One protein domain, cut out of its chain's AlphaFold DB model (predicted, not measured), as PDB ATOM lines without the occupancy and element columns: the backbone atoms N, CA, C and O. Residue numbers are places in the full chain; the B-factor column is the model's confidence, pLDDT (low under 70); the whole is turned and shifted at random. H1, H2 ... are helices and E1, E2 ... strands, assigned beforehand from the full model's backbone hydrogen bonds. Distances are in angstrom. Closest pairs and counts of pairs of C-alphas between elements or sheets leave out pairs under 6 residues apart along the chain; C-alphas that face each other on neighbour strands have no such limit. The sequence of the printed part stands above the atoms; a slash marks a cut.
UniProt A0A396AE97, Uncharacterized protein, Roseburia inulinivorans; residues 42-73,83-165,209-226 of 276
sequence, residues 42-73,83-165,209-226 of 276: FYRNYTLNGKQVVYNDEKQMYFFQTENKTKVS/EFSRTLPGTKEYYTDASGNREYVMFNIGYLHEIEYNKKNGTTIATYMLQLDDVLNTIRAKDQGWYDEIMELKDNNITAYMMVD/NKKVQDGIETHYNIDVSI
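AT A GLANCE: This is residues 42 to 73, 83 to 165 and 209 to 226 of the 276 residues of an uncharacterized protein of Roseburia inulinivorans (UniProt A0A396AE97). Two strongly twisted antiparallel sheets, one of five strands and one of four, come together where E9 of the smaller passes near E1 and E2 of the larger. The helical hairpin H1 and H2 packs at one end of the smaller sheet, and H3 packs beside E3 of the larger; E3 and E7 reach toward the end far from H2. The 133 printed residues include three named helices and nine named strands, in the order E1 E2 E3 E4 E5 E6 E7 H1 H2 E8 H3 E9, and the sheets run E1 E2 E3 E7 E6 and E5 E4 E8 E9. The class is mixed, helices and strands; the whole is compact, with a radius of gyration of the C-alphas of 15.8 A and spans of 47 by 38 by 28 A.

IN THESE COORDINATES: In the larger sheet, E3, residues 61 to 70, is 27.1 A long and E7, residues 123 to 131, 26.1 A. E1 is residues 44 to 48, beginning at C-alpha 44 (85.037, 92.029, 114.935); E2 is 51 to 56 and E6 114 to 118. The smaller sheet has E4, 83 to 86, E5, 104 to 108, E8, 160 to 165, 16.7 A, and E9, 222 to 226, ending at C-alpha 226 (80.336, 80.041, 111.051). H1 is residues 132 to 142, 15.5 A; H2 144 to 155, 16.3 A; H3 210 to 219, 15.7 A.

HOW THE PARTS SIT: E1, E2 and E3 form a meander, each strand the antiparallel neighbour of the one before; N 48 and O 51 are 3.0 A apart, N 63 and O 54 2.8 A. E7 pairs with E3, N 62 to O 130 at 2.8 A, and with E6, N 125 to O 117 at 2.8 A. H3 is on this sheet at a height of 5.8 A, only just over none of its strands, with 2 C-alphas falling on E3; Glu 67 and Gly 215 have the closest C-alphas of E3 and H3, 5.2 A. The closest C-alphas of E2 and E9 are Lys 51 and Ile 222, 7.7 A. In the smaller sheet N 105 and O 84 are 2.8 A apart, N 83 and O 165 2.7 A, N 164 and O 222 2.7 A. H1 is on it at a height of 6.9 A, making two layers, a helix on one face of a sheet; Val 105 and Ile 139 have the closest C-alphas of E5 and H1, 6.3 A. H2 only grazes it, with residues 146 to 154. H1 and H2, a helical hairpin, touch at a steep tilt of 38 degrees, opposite ways, H2 with residues 146 to 148 alone; the closest C-alphas are Arg 140 and Tyr 147, 5.1 A. Every O i to N i+4 pair is within hydrogen-bond range in H1 and H2; H3 has 2 of 6, and 6 of 7 O i to N i+3 pairs.

THE WHOLE: The C-alphas farthest apart, Val 72 and Asn 156, are 50.0 A apart. Residues 74 to 82 and 166 to 208 are not printed, with gaps of 26.4 A and 22.1 A between C-alphas. The link E4 to E5, residues 87 to 103, is long. The mean pLDDT of the printed part is 73.4; 41 residues are under 70, among them 42 to 61 and 110 to 123.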
ATOM      1  N   PHE A  42      90.344  92.169 119.254       31.25
ATOM      2  CA  PHE A  42      89.869  90.789 119.438       31.25
ATOM      3  C   PHE A  42      88.388  90.577 119.077       31.25
ATOM      4  O   PHE A  42      87.871  89.458 119.070       31.25
ATOM      5  N   TYR A  43      87.680  91.661 118.779       38.81
ATOM      6  CA  TYR A  43      86.244  91.669 118.542       38.81
ATOM      7  C   TYR A  43      85.975  92.285 117.171       38.81
ATOM      8  O   TYR A  43      86.097  93.497 116.996       38.81
ATOM      9  N   ARG A  44      85.598  91.471 116.174       38.31
ATOM     10  CA  ARG A  44      85.037  92.029 114.935       38.31
ATOM     11  C   ARG A  44      83.649  92.566 115.278       38.31
ATOM     12  O   ARG A  44      82.703  91.810 115.480       38.31
ATOM     13  N   ASN A  45      83.569  93.880 115.441       36.28
ATOM     14  CA  ASN A  45      82.352  94.584 115.813       36.28
ATOM     15  C   ASN A  45      81.498  94.764 114.548       36.28
ATOM     16  O   ASN A  45      81.817  95.595 113.699       36.28
ATOM     17  N   TYR A  46      80.442  93.966 114.385       36.97
ATOM     18  CA  TYR A  46      79.478  94.157 113.303       36.97
ATOM     19  C   TYR A  46      78.220  94.807 113.871       36.97
ATOM     20  O   TYR A  46      77.521  94.233 114.704       36.97
ATOM     21  N   THR A  47      77.925  96.025 113.411       34.00
ATOM     22  CA  THR A  47      76.599  96.624 113.592       34.00
ATOM     23  C   THR A  47      75.722  96.174 112.426       34.00
ATOM     24  O   THR A  47      75.769  96.762 111.349       34.00
ATOM     25  N   LEU A  48      74.927  95.123 112.620       33.91
ATOM     26  CA  LEU A  48      73.922  94.678 111.649       33.91
ATOM     27  C   LEU A  48      72.592  95.362 111.986       33.91
ATOM     28  O   LEU A  48      71.977  95.045 112.996       33.91
ATOM     29  N   ASN A  49      72.143  96.330 111.178       31.58
ATOM     30  CA  ASN A  49      70.864  97.041 111.380       31.58
ATOM     31  C   ASN A  49      70.685  97.666 112.785       31.58
ATOM     32  O   ASN A  49      69.591  97.644 113.344       31.58
ATOM     33  N   GLY A  50      71.755  98.205 113.380       35.16
ATOM     34  CA  GLY A  50      71.727  98.752 114.745       35.16
ATOM     35  C   GLY A  50      71.835  97.704 115.863       35.16
ATOM     36  O   GLY A  50      71.674  98.056 117.029       35.16
ATOM     37  N   LYS A  51      72.116  96.438 115.527       45.94
ATOM     38  CA  LYS A  51      72.290  95.318 116.463       45.94
ATOM     39  C   LYS A  51      73.776  95.004 116.627       45.94
ATOM     40  O   LYS A  51      74.487  94.914 115.626       45.94
ATOM     41  N   GLN A  52      74.234  94.841 117.868       49.97
ATOM     42  CA  GLN A  52      75.594  94.396 118.182       49.97
ATOM     43  C   GLN A  52      75.605  92.882 118.356       49.97
ATOM     44  O   GLN A  52      75.079  92.344 119.332       49.97
ATOM     45  N   VAL A  53      76.214  92.206 117.388       50.88
ATOM     46  CA  VAL A  53      76.511  90.779 117.465       50.88
ATOM     47  C   VAL A  53      77.985  90.647 117.171       50.88
ATOM     48  O   VAL A  53      78.460  91.044 116.107       50.88
ATOM     49  N   VAL A  54      78.719  90.152 118.156       52.47
ATOM     50  CA  VAL A  54      80.171  90.057 118.072       52.47
ATOM     51  C   VAL A  54      80.522  88.582 118.001       52.47
ATOM     52  O   VAL A  54      80.283  87.841 118.952       52.47
ATOM     53  N   TYR A  55      81.062  88.144 116.866       53.19
ATOM     54  CA  TYR A  55      81.683  86.827 116.754       53.19
ATOM     55  C   TYR A  55      83.181  86.969 117.007       53.19
ATOM     56  O   TYR A  55      83.862  87.805 116.405       53.19
ATOM     57  N   ASN A  56      83.680  86.166 117.933       49.47
ATOM     58  CA  ASN A  56      85.085  86.088 118.277       49.47
ATOM     59  C   ASN A  56      85.629  84.781 117.712       49.47
ATOM     60  O   ASN A  56      85.368  83.717 118.271       49.47
ATOM     61  N   ASP A  57      86.346  84.873 116.594       54.69
ATOM     62  CA  ASP A  57      86.866  83.701 115.891       54.69
ATOM     63  C   ASP A  57      87.979  83.002 116.687       54.69
ATOM     64  O   ASP A  57      88.009  81.783 116.774       54.69
ATOM     65  N   GLU A  58      88.831  83.750 117.388       53.38
ATOM     66  CA  GLU A  58      89.880  83.156 118.228       53.38
ATOM     67  C   GLU A  58      89.311  82.356 119.412       53.38
ATOM     68  O   GLU A  58      89.855  81.318 119.781       53.38
ATOM     69  N   LYS A  59      88.199  82.816 119.999       55.75
ATOM     70  CA  LYS A  59      87.508  82.133 121.108       55.75
ATOM     71  C   LYS A  59      86.366  81.229 120.652       55.75
ATOM     72  O   LYS A  59      85.757  80.595 121.506       55.75
ATOM     73  N   GLN A  60      86.057  81.192 119.352       66.19
ATOM     74  CA  GLN A  60      84.908  80.484 118.775       66.19
ATOM     75  C   GLN A  60      83.617  80.763 119.575       66.19
ATOM     76  O   GLN A  60      82.977  79.860 120.111       66.19
ATOM     77  N   MET A  61      83.257  82.043 119.728       66.94
ATOM     78  CA  MET A  61      82.172  82.487 120.618       66.94
ATOM     79  C   MET A  61      81.309  83.585 119.993       66.94
ATOM     80  O   MET A  61      81.827  84.508 119.364       66.94
ATOM     81  N   TYR A  62      80.004  83.533 120.258       71.75
ATOM     82  CA  TYR A  62      79.044  84.588 119.941       71.75
ATOM     83  C   TYR A  62      78.708  85.415 121.182       71.75
ATOM     84  O   TYR A  62      78.404  84.869 122.244       71.75
ATOM     85  N   PHE A  63      78.702  86.735 121.022       69.50
ATOM     86  CA  PHE A  63      78.177  87.677 122.000       69.50
ATOM     87  C   PHE A  63      76.931  88.345 121.432       69.50
ATOM     88  O   PHE A  63      77.004  89.052 120.424       69.50
ATOM     89  N   PHE A  64      75.801  88.150 122.105       73.12
ATOM     90  CA  PHE A  64      74.551  88.833 121.794       73.12
ATOM     91  C   PHE A  64      74.310  89.909 122.841       73.12
ATOM     92  O   PHE A  64      74.228  89.599 124.031       73.12
ATOM     93  N   GLN A  65      74.205  91.163 122.409       71.88
ATOM     94  CA  GLN A  65      73.859  92.276 123.286       71.88
ATOM     95  C   GLN A  65      72.462  92.773 122.955       71.88
ATOM     96  O   GLN A  65      72.211  93.247 121.847       71.88
ATOM     97  N   THR A  66      71.553  92.671 123.920       73.62
ATOM     98  CA  THR A  66      70.159  93.064 123.726       73.62
ATOM     99  C   THR A  66      69.645  93.933 124.862       73.62
ATOM    100  O   THR A  66      70.150  93.914 125.986       73.62
ATOM    101  N   GLU A  67      68.635  94.749 124.570       75.94
ATOM    102  CA  GLU A  67      68.059  95.664 125.556       75.94
ATOM    103  C   GLU A  67      66.978  94.976 126.401       75.94
ATOM    104  O   GLU A  67      65.806  95.191 126.159       75.94
ATOM    105  N   ASN A  68      67.321  94.170 127.406       66.88
ATOM    106  CA  ASN A  68      66.325  93.404 128.175       66.88
ATOM    107  C   ASN A  68      65.293  94.262 128.936       66.88
ATOM    108  O   ASN A  68      64.108  93.942 129.010       66.88
ATOM    109  N   LYS A  69      65.735  95.339 129.597       69.25
ATOM    110  CA  LYS A  69      64.911  95.993 130.626       69.25
ATOM    111  C   LYS A  69      65.134  97.488 130.687       69.25
ATOM    112  O   LYS A  69      66.253  97.961 130.817       69.25
ATOM    113  N   THR A  70      64.061  98.266 130.764       66.75
ATOM    114  CA  THR A  70      64.165  99.644 131.267       66.75
ATOM    115  C   THR A  70      64.045  99.626 132.793       66.75
ATOM    116  O   THR A  70      63.054  99.128 133.328       66.75
ATOM    117  N   LYS A  71      65.048 100.163 133.505       60.72
ATOM    118  CA  LYS A  71      65.230 100.008 134.966       60.72
ATOM    119  C   LYS A  71      64.016 100.426 135.807       60.72
ATOM    120  O   LYS A  71      63.826  99.919 136.906       60.72
ATOM    121  N   VAL A  72      63.199 101.337 135.285       58.28
ATOM    122  CA  VAL A  72      62.057 101.943 135.984       58.28
ATOM    123  C   VAL A  72      60.722 101.219 135.770       58.28
ATOM    124  O   VAL A  72      59.691 101.734 136.193       58.28
ATOM    125  N   SER A  73      60.701 100.063 135.096       71.19
ATOM    126  CA  SER A  73      59.451  99.362 134.782       71.19
ATOM    127  C   SER A  73      59.201  98.147 135.677       71.19
ATOM    128  O   SER A  73      60.042  97.252 135.769       71.19
ATOM    129  N   GLU A  83      66.689  80.847 119.326       92.12
ATOM    130  CA  GLU A  83      66.364  79.973 118.204       92.12
ATOM    131  C   GLU A  83      67.369  80.212 117.085       92.12
ATOM    132  O   GLU A  83      67.448  81.314 116.552       92.12
ATOM    133  N   PHE A  84      68.117  79.175 116.720       90.81
ATOM    134  CA  PHE A  84      69.010  79.178 115.569       90.81
ATOM    135  C   PHE A  84      68.283  78.553 114.396       90.81
ATOM    136  O   PHE A  84      67.838  77.413 114.491       90.81
ATOM    137  N   SER A  85      68.182  79.278 113.295       90.25
ATOM    138  CA  SER A  85      67.479  78.822 112.104       90.25
ATOM    139  C   SER A  85      68.440  78.448 111.005       90.25
ATOM    140  O   SER A  85      69.382  79.190 110.709       90.25
ATOM    141  N   ARG A  86      68.160  77.300 110.394       87.19
ATOM    142  CA  ARG A  86      68.933  76.776 109.275       87.19
ATOM    143  C   ARG A  86      68.693  77.639 108.050       87.19
ATOM    144  O   ARG A  86      67.539  77.850 107.669       87.19
ATOM    145  N   THR A  87      69.764  78.104 107.419       83.69
ATOM    146  CA  THR A  87      69.688  78.797 106.131       83.69
ATOM    147  C   THR A  87      70.143  77.906 104.992       83.69
ATOM    148  O   THR A  87      70.860  76.930 105.204       83.69
ATOM    149  N   LEU A  88      69.693  78.233 103.782       81.06
ATOM    150  CA  LEU A  88      70.207  77.639 102.562       81.06
ATOM    151  C   LEU A  88      71.733  77.834 102.527       81.06
ATOM    152  O   LEU A  88      72.217  78.933 102.829       81.06
ATOM    153  N   PRO A  89      72.499  76.801 102.137       77.12
ATOM    154  CA  PRO A  89      73.949  76.883 102.039       77.12
ATOM    155  C   PRO A  89      74.433  78.129 101.289       77.12
ATOM    156  O   PRO A  89      74.044  78.377 100.149       77.12
ATOM    157  N   GLY A  90      75.289  78.921 101.940       68.06
ATOM    158  CA  GLY A  90      75.869  80.136 101.363       68.06
ATOM    159  C   GLY A  90      74.923  81.339 101.243       68.06
ATOM    160  O   GLY A  90      75.350  82.370 100.727       68.06
ATOM    161  N   THR A  91      73.677  81.258 101.730       74.81
ATOM    162  CA  THR A  91      72.714  82.375 101.712       74.81
ATOM    163  C   THR A  91      72.120  82.644 103.099       74.81
ATOM    164  O   THR A  91      72.290  81.864 104.035       74.81
ATOM    165  N   LYS A  92      71.407  83.769 103.236       74.50
ATOM    166  CA  LYS A  92      70.663  84.146 104.453       74.50
ATOM    167  C   LYS A  92      69.190  83.714 104.433       74.50
ATOM    168  O   LYS A  92      68.442  84.028 105.356       74.50
ATOM    169  N   GLU A  93      68.747  83.030 103.381       80.19
ATOM    170  CA  GLU A  93      67.369  82.549 103.275       80.19
ATOM    171  C   GLU A  93      67.186  81.299 104.136       80.19
ATOM    172  O   GLU A  93      67.995  80.383 104.060       80.19
ATOM    173  N   TYR A  94      66.144  81.239 104.963       83.19
ATOM    174  CA  TYR A  94      65.928  80.129 105.896       83.19
ATOM    175  C   TYR A  94      65.089  78.997 105.301       83.19
ATOM    176  O   TYR A  94      64.166  79.226 104.514       83.19
ATOM    177  N   TYR A  95      65.374  77.767 105.729       83.06
ATOM    178  CA  TYR A  95      64.528  76.620 105.420       83.06
ATOM    179  C   TYR A  95      63.186  76.729 106.139       83.06
ATOM    180  O   TYR A  95      63.094  77.200 107.277       83.06
ATOM    181  N   THR A  96      62.146  76.224 105.482       83.94
ATOM    182  CA  THR A  96      60.842  76.002 106.100       83.94
ATOM    183  C   THR A  96      60.469  74.531 106.057       83.94
ATOM    184  O   THR A  96      60.700  73.862 105.049       83.94
ATOM    185  N   ASP A  97      59.836  74.052 107.121       77.44
ATOM    186  CA  ASP A  97      59.226  72.734 107.178       77.44
ATOM    187  C   ASP A  97      58.055  72.605 106.180       77.44
ATOM    188  O   ASP A  97      57.641  73.555 105.505       77.44
ATOM    189  N   ALA A  98      57.470  71.410 106.098       76.75
ATOM    190  CA  ALA A  98      56.346  71.133 105.202       76.75
ATOM    191  C   ALA A  98      55.085  71.981 105.484       76.75
ATOM    192  O   ALA A  98      54.198  72.053 104.634       76.75
ATOM    193  N   SER A  99      54.995  72.602 106.662       76.12
ATOM    194  CA  SER A  99      53.903  73.491 107.066       76.12
ATOM    195  C   SER A  99      54.215  74.965 106.783       76.12
ATOM    196  O   SER A  99      53.357  75.821 106.997       76.12
ATOM    197  N   GLY A 100      55.415  75.270 106.283       79.06
ATOM    198  CA  GLY A 100      55.881  76.627 106.022       79.06
ATOM    199  C   GLY A 100      56.420  77.347 107.260       79.06
ATOM    200  O   GLY A 100      56.663  78.551 107.175       79.06
ATOM    201  N   ASN A 101      56.606  76.649 108.385       79.94
ATOM    202  CA  ASN A 101      57.271  77.217 109.555       79.94
ATOM    203  C   ASN A 101      58.776  77.128 109.368       79.94
ATOM    204  O   ASN A 101      59.275  76.185 108.762       79.94
ATOM    205  N   ARG A 102      59.510  78.085 109.915       85.94
ATOM    206  CA  ARG A 102      60.967  78.076 109.876       85.94
ATOM    207  C   ARG A 102      61.532  76.836 110.575       85.94
ATOM    208  O   ARG A 102      61.081  76.483 111.662       85.94
ATOM    209  N   GLU A 103      62.535  76.195 109.978       87.06
ATOM    210  CA  GLU A 103      63.296  75.153 110.672       87.06
ATOM    211  C   GLU A 103      64.287  75.802 111.646       87.06
ATOM    212  O   GLU A 103      65.140  76.596 111.238       87.06
ATOM    213  N   TYR A 104      64.185  75.462 112.933       90.00
ATOM    214  CA  TYR A 104      65.064  76.002 113.965       90.00
ATOM    215  C   TYR A 104      65.439  74.982 115.041       90.00
ATOM    216  O   TYR A 104      64.723  74.022 115.331       90.00
ATOM    217  N   VAL A 105      66.564  75.253 115.699       89.81
ATOM    218  CA  VAL A 105      67.016  74.608 116.927       89.81
ATOM    219  C   VAL A 105      67.012  75.637 118.052       89.81
ATOM    220  O   VAL A 105      67.727  76.633 118.021       89.81
ATOM    221  N   MET A 106      66.218  75.375 119.090       89.50
ATOM    222  CA  MET A 106      66.240  76.177 120.316       89.50
ATOM    223  C   MET A 106      67.448  75.818 121.192       89.50
ATOM    224  O   MET A 106      67.622  74.659 121.584       89.50
ATOM    225  N   PHE A 107      68.189  76.835 121.602       86.56
ATOM    226  CA  PHE A 107      69.231  76.832 122.611       86.56
ATOM    227  C   PHE A 107      68.707  77.497 123.893       86.56
ATOM    228  O   PHE A 107      68.513  78.710 123.951       86.56
ATOM    229  N   ASN A 108      68.445  76.706 124.933       81.62
ATOM    230  CA  ASN A 108      68.009  77.238 126.228       81.62
ATOM    231  C   ASN A 108      69.189  77.923 126.931       81.62
ATOM    232  O   ASN A 108      70.266  77.341 126.970       81.62
ATOM    233  N   ILE A 109      68.989  79.115 127.499       76.31
ATOM    234  CA  ILE A 109      70.052  79.866 128.186       76.31
ATOM    235  C   ILE A 109      69.959  79.819 129.713       76.31
ATOM    236  O   ILE A 109      70.738  80.478 130.387       76.31
ATOM    237  N   GLY A 110      69.052  79.024 130.284       66.12
ATOM    238  CA  GLY A 110      68.862  78.930 131.738       66.12
ATOM    239  C   GLY A 110      70.093  78.460 132.530       66.12
ATOM    240  O   GLY A 110      70.110  78.586 133.749       66.12
ATOM    241  N   TYR A 111      71.109  77.915 131.854       58.16
ATOM    242  CA  TYR A 111      72.402  77.526 132.430       58.16
ATOM    243  C   TYR A 111      73.553  78.470 132.048       58.16
ATOM    244  O   TYR A 111      74.673  78.273 132.517       58.16
ATOM    245  N   LEU A 112      73.308  79.469 131.197       61.53
ATOM    246  CA  LEU A 112      74.316  80.447 130.811       61.53
ATOM    247  C   LEU A 112      74.367  81.608 131.801       61.53
ATOM    248  O   LEU A 112      73.374  81.989 132.419       61.53
ATOM    249  N   HIS A 113      75.552  82.205 131.912       53.00
ATOM    250  CA  HIS A 113      75.731  83.454 132.634       53.00
ATOM    251  C   HIS A 113      75.262  84.629 131.773       53.00
ATOM    252  O   HIS A 113      75.888  84.968 130.770       53.00
ATOM    253  N   GLU A 114      74.176  85.266 132.196       65.50
ATOM    254  CA  GLU A 114      73.778  86.588 131.723       65.50
ATOM    255  C   GLU A 114      74.523  87.666 132.512       65.50
ATOM    256  O   GLU A 114      74.622  87.606 133.742       65.50
ATOM    257  N   ILE A 115      75.029  88.670 131.798       64.25
ATOM    258  CA  ILE A 115      75.623  89.858 132.407       64.25
ATOM    259  C   ILE A 115      74.794  91.067 131.999       64.25
ATOM    260  O   ILE A 115      74.708  91.400 130.817       64.25
ATOM    261  N   GLU A 116      74.216  91.743 132.989       66.56
ATOM    262  CA  GLU A 116      73.458  92.974 132.791       66.56
ATOM    263  C   GLU A 116      74.286  94.211 133.165       66.56
ATOM    264  O   GLU A 116      74.953  94.245 134.202       66.56
ATOM    265  N   TYR A 117      74.179  95.277 132.370       60.44
ATOM    266  CA  TYR A 117      74.680  96.604 132.732       60.44
ATOM    267  C   TYR A 117      73.673  97.701 132.389       60.44
ATOM    268  O   TYR A 117      72.887  97.598 131.449       60.44
ATOM    269  N   ASN A 118      73.678  98.781 133.174       65.69
ATOM    270  CA  ASN A 118      72.757  99.902 132.994       65.69
ATOM    271  C   ASN A 118      73.421 101.019 132.184       65.69
ATOM    272  O   ASN A 118      74.480 101.513 132.568       65.69
ATOM    273  N   LYS A 119      72.749 101.468 131.126       62.59
ATOM    274  CA  LYS A 119      73.064 102.692 130.391       62.59
ATOM    275  C   LYS A 119      72.609 103.932 131.171       62.59
ATOM    276  O   LYS A 119      71.575 103.916 131.850       62.59
ATOM    277  N   LYS A 120      73.308 105.059 131.008       62.91
ATOM    278  CA  LYS A 120      72.957 106.385 131.566       62.91
ATOM    279  C   LYS A 120      71.547 106.831 131.189       62.91
ATOM    280  O   LYS A 120      70.913 107.572 131.936       62.91
ATOM    281  N   ASN A 121      71.044 106.376 130.043       64.56
ATOM    282  CA  ASN A 121      69.703 106.692 129.554       64.56
ATOM    283  C   ASN A 121      68.570 105.900 130.252       64.56
ATOM    284  O   ASN A 121      67.400 106.133 129.935       64.56
ATOM    285  N   GLY A 122      68.900 105.002 131.191       67.44
ATOM    286  CA  GLY A 122      67.950 104.209 131.980       67.44
ATOM    287  C   GLY A 122      67.616 102.822 131.414       67.44
ATOM    288  O   GLY A 122      66.795 102.115 132.010       67.44
ATOM    289  N   THR A 123      68.232 102.427 130.298       68.88
ATOM    290  CA  THR A 123      68.100 101.087 129.705       68.88
ATOM    291  C   THR A 123      69.118 100.116 130.305       68.88
ATOM    292  O   THR A 123      70.237 100.498 130.622       68.88
ATOM    293  N   THR A 124      68.743  98.852 130.445       72.25
ATOM    294  CA  THR A 124      69.608  97.737 130.841       72.25
ATOM    295  C   THR A 124      69.923  96.924 129.599       72.25
ATOM    296  O   THR A 124      69.003  96.523 128.884       72.25
ATOM    297  N   ILE A 125      71.205  96.696 129.354       72.00
ATOM    298  CA  ILE A 125      71.686  95.781 128.325       72.00
ATOM    299  C   ILE A 125      72.037  94.467 128.988       72.00
ATOM    300  O   ILE A 125      72.746  94.467 129.992       72.00
ATOM    301  N   ALA A 126      71.569  93.377 128.400       72.75
ATOM    302  CA  ALA A 126      72.008  92.035 128.718       72.75
ATOM    303  C   ALA A 126      72.980  91.558 127.644       72.75
ATOM    304  O   ALA A 126      72.750  91.747 126.450       72.75
ATOM    305  N   THR A 127      74.084  90.964 128.084       72.31
ATOM    306  CA  THR A 127      75.059  90.307 127.217       72.31
ATOM    307  C   THR A 127      74.998  88.806 127.455       72.31
ATOM    308  O   THR A 127      75.166  88.349 128.587       72.31
ATOM    309  N   TYR A 128      74.791  88.054 126.377       74.62
ATOM    310  CA  TYR A 128      74.779  86.596 126.372       74.62
ATOM    311  C   TYR A 128      75.994  86.084 125.619       74.62
ATOM    312  O   TYR A 128      76.248  86.501 124.489       74.62
ATOM    313  N   MET A 129      76.726  85.173 126.250       73.56
ATOM    314  CA  MET A 129      77.896  84.523 125.669       73.56
ATOM    315  C   MET A 129      77.540  83.084 125.323       73.56
ATOM    316  O   MET A 129      77.207  82.307 126.217       73.56
ATOM    317  N   LEU A 130      77.594  82.737 124.040       76.06
ATOM    318  CA  LEU A 130      77.340  81.384 123.550       76.06
ATOM    319  C   LEU A 130      78.619  80.849 122.903       76.06
ATOM    320  O   LEU A 130      79.118  81.433 121.939       76.06
ATOM    321  N   GLN A 131      79.152  79.744 123.425       76.62
ATOM    322  CA  GLN A 131      80.271  79.054 122.786       76.62
ATOM    323  C   GLN A 131      79.782  78.353 121.519       76.62
ATOM    324  O   GLN A 131      78.711  77.743 121.512       76.62
ATOM    325  N   LEU A 132      80.565  78.432 120.442       78.69
ATOM    326  CA  LEU A 132      80.226  77.785 119.178       78.69
ATOM    327  C   LEU A 132      80.061  76.275 119.365       78.69
ATOM    328  O   LEU A 132      79.124  75.701 118.821       78.69
ATOM    329  N   ASP A 133      80.912  75.648 120.175       80.88
ATOM    330  CA  ASP A 133      80.818  74.216 120.463       80.88
ATOM    331  C   ASP A 133      79.491  73.848 121.136       80.88
ATOM    332  O   ASP A 133      78.887  72.841 120.773       80.88
ATOM    333  N   ASP A 134      78.978  74.666 122.059       83.12
ATOM    334  CA  ASP A 134      77.671  74.432 122.683       83.12
ATOM    335  C   ASP A 134      76.533  74.541 121.661       83.12
ATOM    336  O   ASP A 134      75.609  73.717 121.654       83.12
ATOM    337  N   VAL A 135      76.608  75.535 120.769       84.19
ATOM    338  CA  VAL A 135      75.644  75.714 119.673       84.19
ATOM    339  C   VAL A 135      75.680  74.501 118.743       84.19
ATOM    340  O   VAL A 135      74.648  73.868 118.520       84.19
ATOM    341  N   LEU A 136      76.864  74.113 118.270       86.00
ATOM    342  CA  LEU A 136      77.067  72.971 117.381       86.00
ATOM    343  C   LEU A 136      76.653  71.647 118.028       86.00
ATOM    344  O   LEU A 136      76.002  70.830 117.383       86.00
ATOM    345  N   ASN A 137      76.967  71.433 119.307       84.94
ATOM    346  CA  ASN A 137      76.544  70.247 120.049       84.94
ATOM    347  C   ASN A 137      75.017  70.192 120.198       84.94
ATOM    348  O   ASN A 137      74.430  69.114 120.094       84.94
ATOM    349  N   THR A 138      74.374  71.343 120.412       87.31
ATOM    350  CA  THR A 138      72.910  71.449 120.486       87.31
ATOM    351  C   THR A 138      72.266  71.154 119.134       87.31
ATOM    352  O   THR A 138      71.280  70.417 119.091       87.31
ATOM    353  N   ILE A 139      72.830  71.679 118.039       88.94
ATOM    354  CA  ILE A 139      72.392  71.367 116.673       88.94
ATOM    355  C   ILE A 139      72.561  69.871 116.422       88.94
ATOM    356  O   ILE A 139      71.571  69.203 116.155       88.94
ATOM    357  N   ARG A 140      73.755  69.310 116.639       89.62
ATOM    358  CA  ARG A 140      74.048  67.879 116.449       89.62
ATOM    359  C   ARG A 140      73.078  66.967 117.198       89.62
ATOM    360  O   ARG A 140      72.623  65.967 116.658       89.62
ATOM    361  N   ALA A 141      72.748  67.308 118.443       86.19
ATOM    362  CA  ALA A 141      71.840  66.512 119.266       86.19
ATOM    363  C   ALA A 141      70.383  66.518 118.764       86.19
ATOM    364  O   ALA A 141      69.628  65.606 119.102       86.19
ATOM    365  N   LYS A 142      69.972  67.543 118.009       86.06
ATOM    366  CA  LYS A 142      68.588  67.720 117.538       86.06
ATOM    367  C   LYS A 142      68.409  67.452 116.046       86.06
ATOM    368  O   LYS A 142      67.352  66.974 115.652       86.06
ATOM    369  N   ASP A 143      69.423  67.757 115.250       86.88
ATOM    370  CA  ASP A 143      69.475  67.586 113.804       86.88
ATOM    371  C   ASP A 143      70.928  67.307 113.378       86.88
ATOM    372  O   ASP A 143      71.707  68.211 113.062       86.88
ATOM    373  N   GLN A 144      71.304  66.024 113.399       87.81
ATOM    374  CA  GLN A 144      72.627  65.566 112.960       87.81
ATOM    375  C   GLN A 144      72.904  65.956 111.501       87.81
ATOM    376  O   GLN A 144      74.019  66.356 111.189       87.81
ATOM    377  N   GLY A 145      71.893  65.899 110.626       88.75
ATOM    378  CA  GLY A 145      72.061  66.227 109.211       88.75
ATOM    379  C   GLY A 145      72.379  67.705 108.987       88.75
ATOM    380  O   GLY A 145      73.182  68.035 108.121       88.75
ATOM    381  N   TRP A 146      71.797  68.603 109.786       89.88
ATOM    382  CA  TRP A 146      72.178  70.015 109.752       89.88
ATOM    383  C   TRP A 146      73.596  70.247 110.296       89.88
ATOM    384  O   TRP A 146      74.358  71.010 109.707       89.88
ATOM    385  N   TYR A 147      73.991  69.566 111.376       90.88
ATOM    386  CA  TYR A 147      75.377  69.637 111.851       90.88
ATOM    387  C   TYR A 147      76.374  69.190 110.771       90.88
ATOM    388  O   TYR A 147      77.356  69.890 110.531       90.88
ATOM    389  N   ASP A 148      76.101  68.072 110.096       88.25
ATOM    390  CA  ASP A 148      76.960  67.547 109.032       88.25
ATOM    391  C   ASP A 148      77.074  68.539 107.861       88.25
ATOM    392  O   ASP A 148      78.179  68.786 107.383       88.25
ATOM    393  N   GLU A 149      75.971  69.192 107.469       89.62
ATOM    394  CA  GLU A 149      75.978  70.265 106.462       89.62
ATOM    395  C   GLU A 149      76.860  71.451 106.883       89.62
ATOM    396  O   GLU A 149      77.665  71.934 106.089       89.62
ATOM    397  N   ILE A 150      76.763  71.915 108.136       87.81
ATOM    398  CA  ILE A 150      77.620  73.002 108.641       87.81
ATOM    399  C   ILE A 150      79.100  72.606 108.558       87.81
ATOM    400  O   ILE A 150      79.936  73.420 108.157       87.81
ATOM    401  N   MET A 151      79.431  71.371 108.943       87.19
ATOM    402  CA  MET A 151      80.808  70.876 108.910       87.19
ATOM    403  C   MET A 151      81.321  70.735 107.474       87.19
ATOM    404  O   MET A 151      82.437  71.163 107.198       87.19
ATOM    405  N   GLU A 152      80.499  70.244 106.543       87.75
ATOM    406  CA  GLU A 152      80.844  70.177 105.119       87.75
ATOM    407  C   GLU A 152      81.101  71.571 104.531       87.75
ATOM    408  O   GLU A 152      82.084  71.769 103.812       87.75
ATOM    409  N   LEU A 153      80.263  72.562 104.856       84.50
ATOM    410  CA  LEU A 153      80.482  73.944 104.424       84.50
ATOM    411  C   LEU A 153      81.814  74.475 104.958       84.50
ATOM    412  O   LEU A 153      82.614  75.008 104.188       84.50
ATOM    413  N   LYS A 154      82.094  74.257 106.246       80.62
ATOM    414  CA  LYS A 154      83.353  74.662 106.881       80.62
ATOM    415  C   LYS A 154      84.569  74.000 106.224       80.62
ATOM    416  O   LYS A 154      85.522  74.704 105.893       80.62
ATOM    417  N   ASP A 155      84.524  72.690 105.991       83.06
ATOM    418  CA  ASP A 155      85.613  71.921 105.370       83.06
ATOM    419  C   ASP A 155      85.890  72.371 103.925       83.06
ATOM    420  O   ASP A 155      87.030  72.328 103.457       83.06
ATOM    421  N   ASN A 156      84.867  72.879 103.233       80.38
ATOM    422  CA  ASN A 156      84.974  73.453 101.892       80.38
ATOM    423  C   ASN A 156      85.248  74.972 101.874       80.38
ATOM    424  O   ASN A 156      85.243  75.583 100.804       80.38
ATOM    425  N   ASN A 157      85.525  75.600 103.024       75.12
ATOM    426  CA  ASN A 157      85.711  77.052 103.169       75.12
ATOM    427  C   ASN A 157      84.509  77.892 102.686       75.12
ATOM    428  O   ASN A 157      84.683  78.987 102.140       75.12
ATOM    429  N   ILE A 158      83.295  77.380 102.877       76.25
ATOM    430  CA  ILE A 158      82.032  78.068 102.611       76.25
ATOM    431  C   ILE A 158      81.447  78.543 103.943       76.25
ATOM    432  O   ILE A 158      81.408  77.806 104.926       76.25
ATOM    433  N   THR A 159      80.983  79.791 103.979       75.38
ATOM    434  CA  THR A 159      80.336  80.364 105.161       75.38
ATOM    435  C   THR A 159      78.978  79.699 105.393       75.38
ATOM    436  O   THR A 159      78.110  79.725 104.516       75.38
ATOM    437  N   ALA A 160      78.768  79.151 106.588       82.38
ATOM    438  CA  ALA A 160      77.451  78.709 107.031       82.38
ATOM    439  C   ALA A 160      76.761  79.874 107.746       82.38
ATOM    440  O   ALA A 160      77.213  80.308 108.807       82.38
ATOM    441  N   TYR A 161      75.695  80.409 107.155       82.44
ATOM    442  CA  TYR A 161      74.884  81.452 107.780       82.44
ATOM    443  C   TYR A 161      73.807  80.831 108.674       82.44
ATOM    444  O   TYR A 161      73.395  79.690 108.482       82.44
ATOM    445  N   MET A 162      73.361  81.583 109.675       85.69
ATOM    446  CA  MET A 162      72.200  81.242 110.491       85.69
ATOM    447  C   MET A 162      71.471  82.521 110.888       85.69
ATOM    448  O   MET A 162      72.097  83.552 111.135       85.69
ATOM    449  N   MET A 163      70.147  82.437 110.994       85.81
ATOM    450  CA  MET A 163      69.340  83.490 111.612       85.81
ATOM    451  C   MET A 163      69.072  83.130 113.071       85.81
ATOM    452  O   MET A 163      68.717  81.992 113.373       85.81
ATOM    453  N   VAL A 164      69.240  84.097 113.965       87.12
ATOM    454  CA  VAL A 164      69.094  83.936 115.407       87.12
ATOM    455  C   VAL A 164      67.991  84.851 115.928       87.12
ATOM    456  O   VAL A 164      67.933  86.038 115.602       87.12
ATOM    457  N   ASP A 165      67.123  84.299 116.769       90.12
ATOM    458  CA  ASP A 165      66.021  85.026 117.399       90.12
ATOM    459  C   ASP A 165      65.912  84.663 118.873       90.12
ATOM    460  O   ASP A 165      66.074  83.508 119.256       90.12
ATOM    461  N   ASN A 209      55.723 102.251 126.486       80.00
ATOM    462  CA  ASN A 209      56.937 103.047 126.372       80.00
ATOM    463  C   ASN A 209      57.645 102.756 125.042       80.00
ATOM    464  O   ASN A 209      58.131 101.646 124.831       80.00
ATOM    465  N   LYS A 210      57.767 103.777 124.184       80.00
ATOM    466  CA  LYS A 210      58.401 103.649 122.865       80.00
ATOM    467  C   LYS A 210      59.845 103.143 122.931       80.00
ATOM    468  O   LYS A 210      60.214 102.328 122.103       80.00
ATOM    469  N   LYS A 211      60.626 103.539 123.943       75.56
ATOM    470  CA  LYS A 211      62.007 103.054 124.116       75.56
ATOM    471  C   LYS A 211      62.055 101.554 124.401       75.56
ATOM    472  O   LYS A 211      62.919 100.862 123.891       75.56
ATOM    473  N   VAL A 212      61.108 101.055 125.200       78.44
ATOM    474  CA  VAL A 212      60.990  99.615 125.474       78.44
ATOM    475  C   VAL A 212      60.629  98.872 124.191       78.44
ATOM    476  O   VAL A 212      61.218  97.832 123.915       78.44
ATOM    477  N   GLN A 213      59.706  99.432 123.401       82.56
ATOM    478  CA  GLN A 213      59.316  98.881 122.103       82.56
ATOM    479  C   GLN A 213      60.477  98.867 121.097       82.56
ATOM    480  O   GLN A 213      60.671  97.867 120.417       82.56
ATOM    481  N   ASP A 214      61.274  99.938 121.034       79.00
ATOM    482  CA  ASP A 214      62.450 100.036 120.156       79.00
ATOM    483  C   ASP A 214      63.488  98.947 120.456       79.00
ATOM    484  O   ASP A 214      64.089  98.395 119.537       79.00
ATOM    485  N   GLY A 215      63.654  98.584 121.732       78.25
ATOM    486  CA  GLY A 215      64.551  97.508 122.148       78.25
ATOM    487  C   GLY A 215      64.099  96.105 121.719       78.25
ATOM    488  O   GLY A 215      64.944  95.224 121.567       78.25
ATOM    489  N   ILE A 216      62.803  95.874 121.463       84.75
ATOM    490  CA  ILE A 216      62.281  94.535 121.126       84.75
ATOM    491  C   ILE A 216      62.937  94.009 119.845       84.75
ATOM    492  O   ILE A 216      63.439  92.891 119.833       84.75
ATOM    493  N   GLU A 217      63.021  94.832 118.799       81.94
ATOM    494  CA  GLU A 217      63.587  94.450 117.493       81.94
ATOM    495  C   GLU A 217      65.071  94.039 117.564       81.94
ATOM    496  O   GLU A 217      65.569  93.340 116.678       81.94
ATOM    497  N   THR A 218      65.790  94.431 118.625       77.81
ATOM    498  CA  THR A 218      67.203  94.054 118.824       77.81
ATOM    499  C   THR A 218      67.399  92.567 119.124       77.81
ATOM    500  O   THR A 218      68.512  92.070 119.008       77.81
ATOM    501  N   HIS A 219      66.324  91.853 119.463       84.56
ATOM    502  CA  HIS A 219      66.359  90.455 119.884       84.56
ATOM    503  C   HIS A 219      66.073  89.455 118.751       84.56
ATOM    504  O   HIS A 219      66.218  88.255 118.952       84.56
ATOM    505  N   TYR A 220      65.644  89.926 117.581       85.62
ATOM    506  CA  TYR A 220      65.107  89.090 116.497       85.62
ATOM    507  C   TYR A 220      65.853  89.340 115.197       85.62
ATOM    508  O   TYR A 220      66.438  90.407 115.055       85.62
ATOM    509  N   ASN A 221      65.793  88.439 114.216       81.00
ATOM    510  CA  ASN A 221      66.428  88.591 112.899       81.00
ATOM    511  C   ASN A 221      67.911  88.989 113.004       81.00
ATOM    512  O   ASN A 221      68.327  90.042 112.497       81.00
ATOM    513  N   ILE A 222      68.671  88.211 113.770       77.25
ATOM    514  CA  ILE A 222      70.106  88.392 113.957       77.25
ATOM    515  C   ILE A 222      70.840  87.443 113.010       77.25
ATOM    516  O   ILE A 222      70.751  86.231 113.163       77.25
ATOM    517  N   ASP A 223      71.592  87.982 112.055       75.44
ATOM    518  CA  ASP A 223      72.431  87.156 111.188       75.44
ATOM    519  C   ASP A 223      73.731  86.790 111.913       75.44
ATOM    520  O   ASP A 223      74.458  87.670 112.382       75.44
ATOM    521  N   VAL A 224      74.049  85.499 111.960       76.50
ATOM    522  CA  VAL A 224      75.353  84.991 112.397       76.50
ATOM    523  C   VAL A 224      75.961  84.104 111.321       76.50
ATOM    524  O   VAL A 224      75.266  83.600 110.437       76.50
ATOM    525  N   SER A 225      77.270  83.898 111.401       76.44
ATOM    526  CA  SER A 225      77.989  83.002 110.505       76.44
ATOM    527  C   SER A 225      78.970  82.111 111.256       76.44
ATOM    528  O   SER A 225      79.484  82.485 112.314       76.44
ATOM    529  N   ILE A 226      79.237  80.939 110.689       75.81
ATOM    530  CA  ILE A 226      80.336  80.041 111.051       75.81
ATOM    531  C   ILE A 226      81.293  79.985 109.856       75.81
ATOM    532  O   ILE A 226      80.864  79.769 108.721       75.81
TER     533      ILE A 226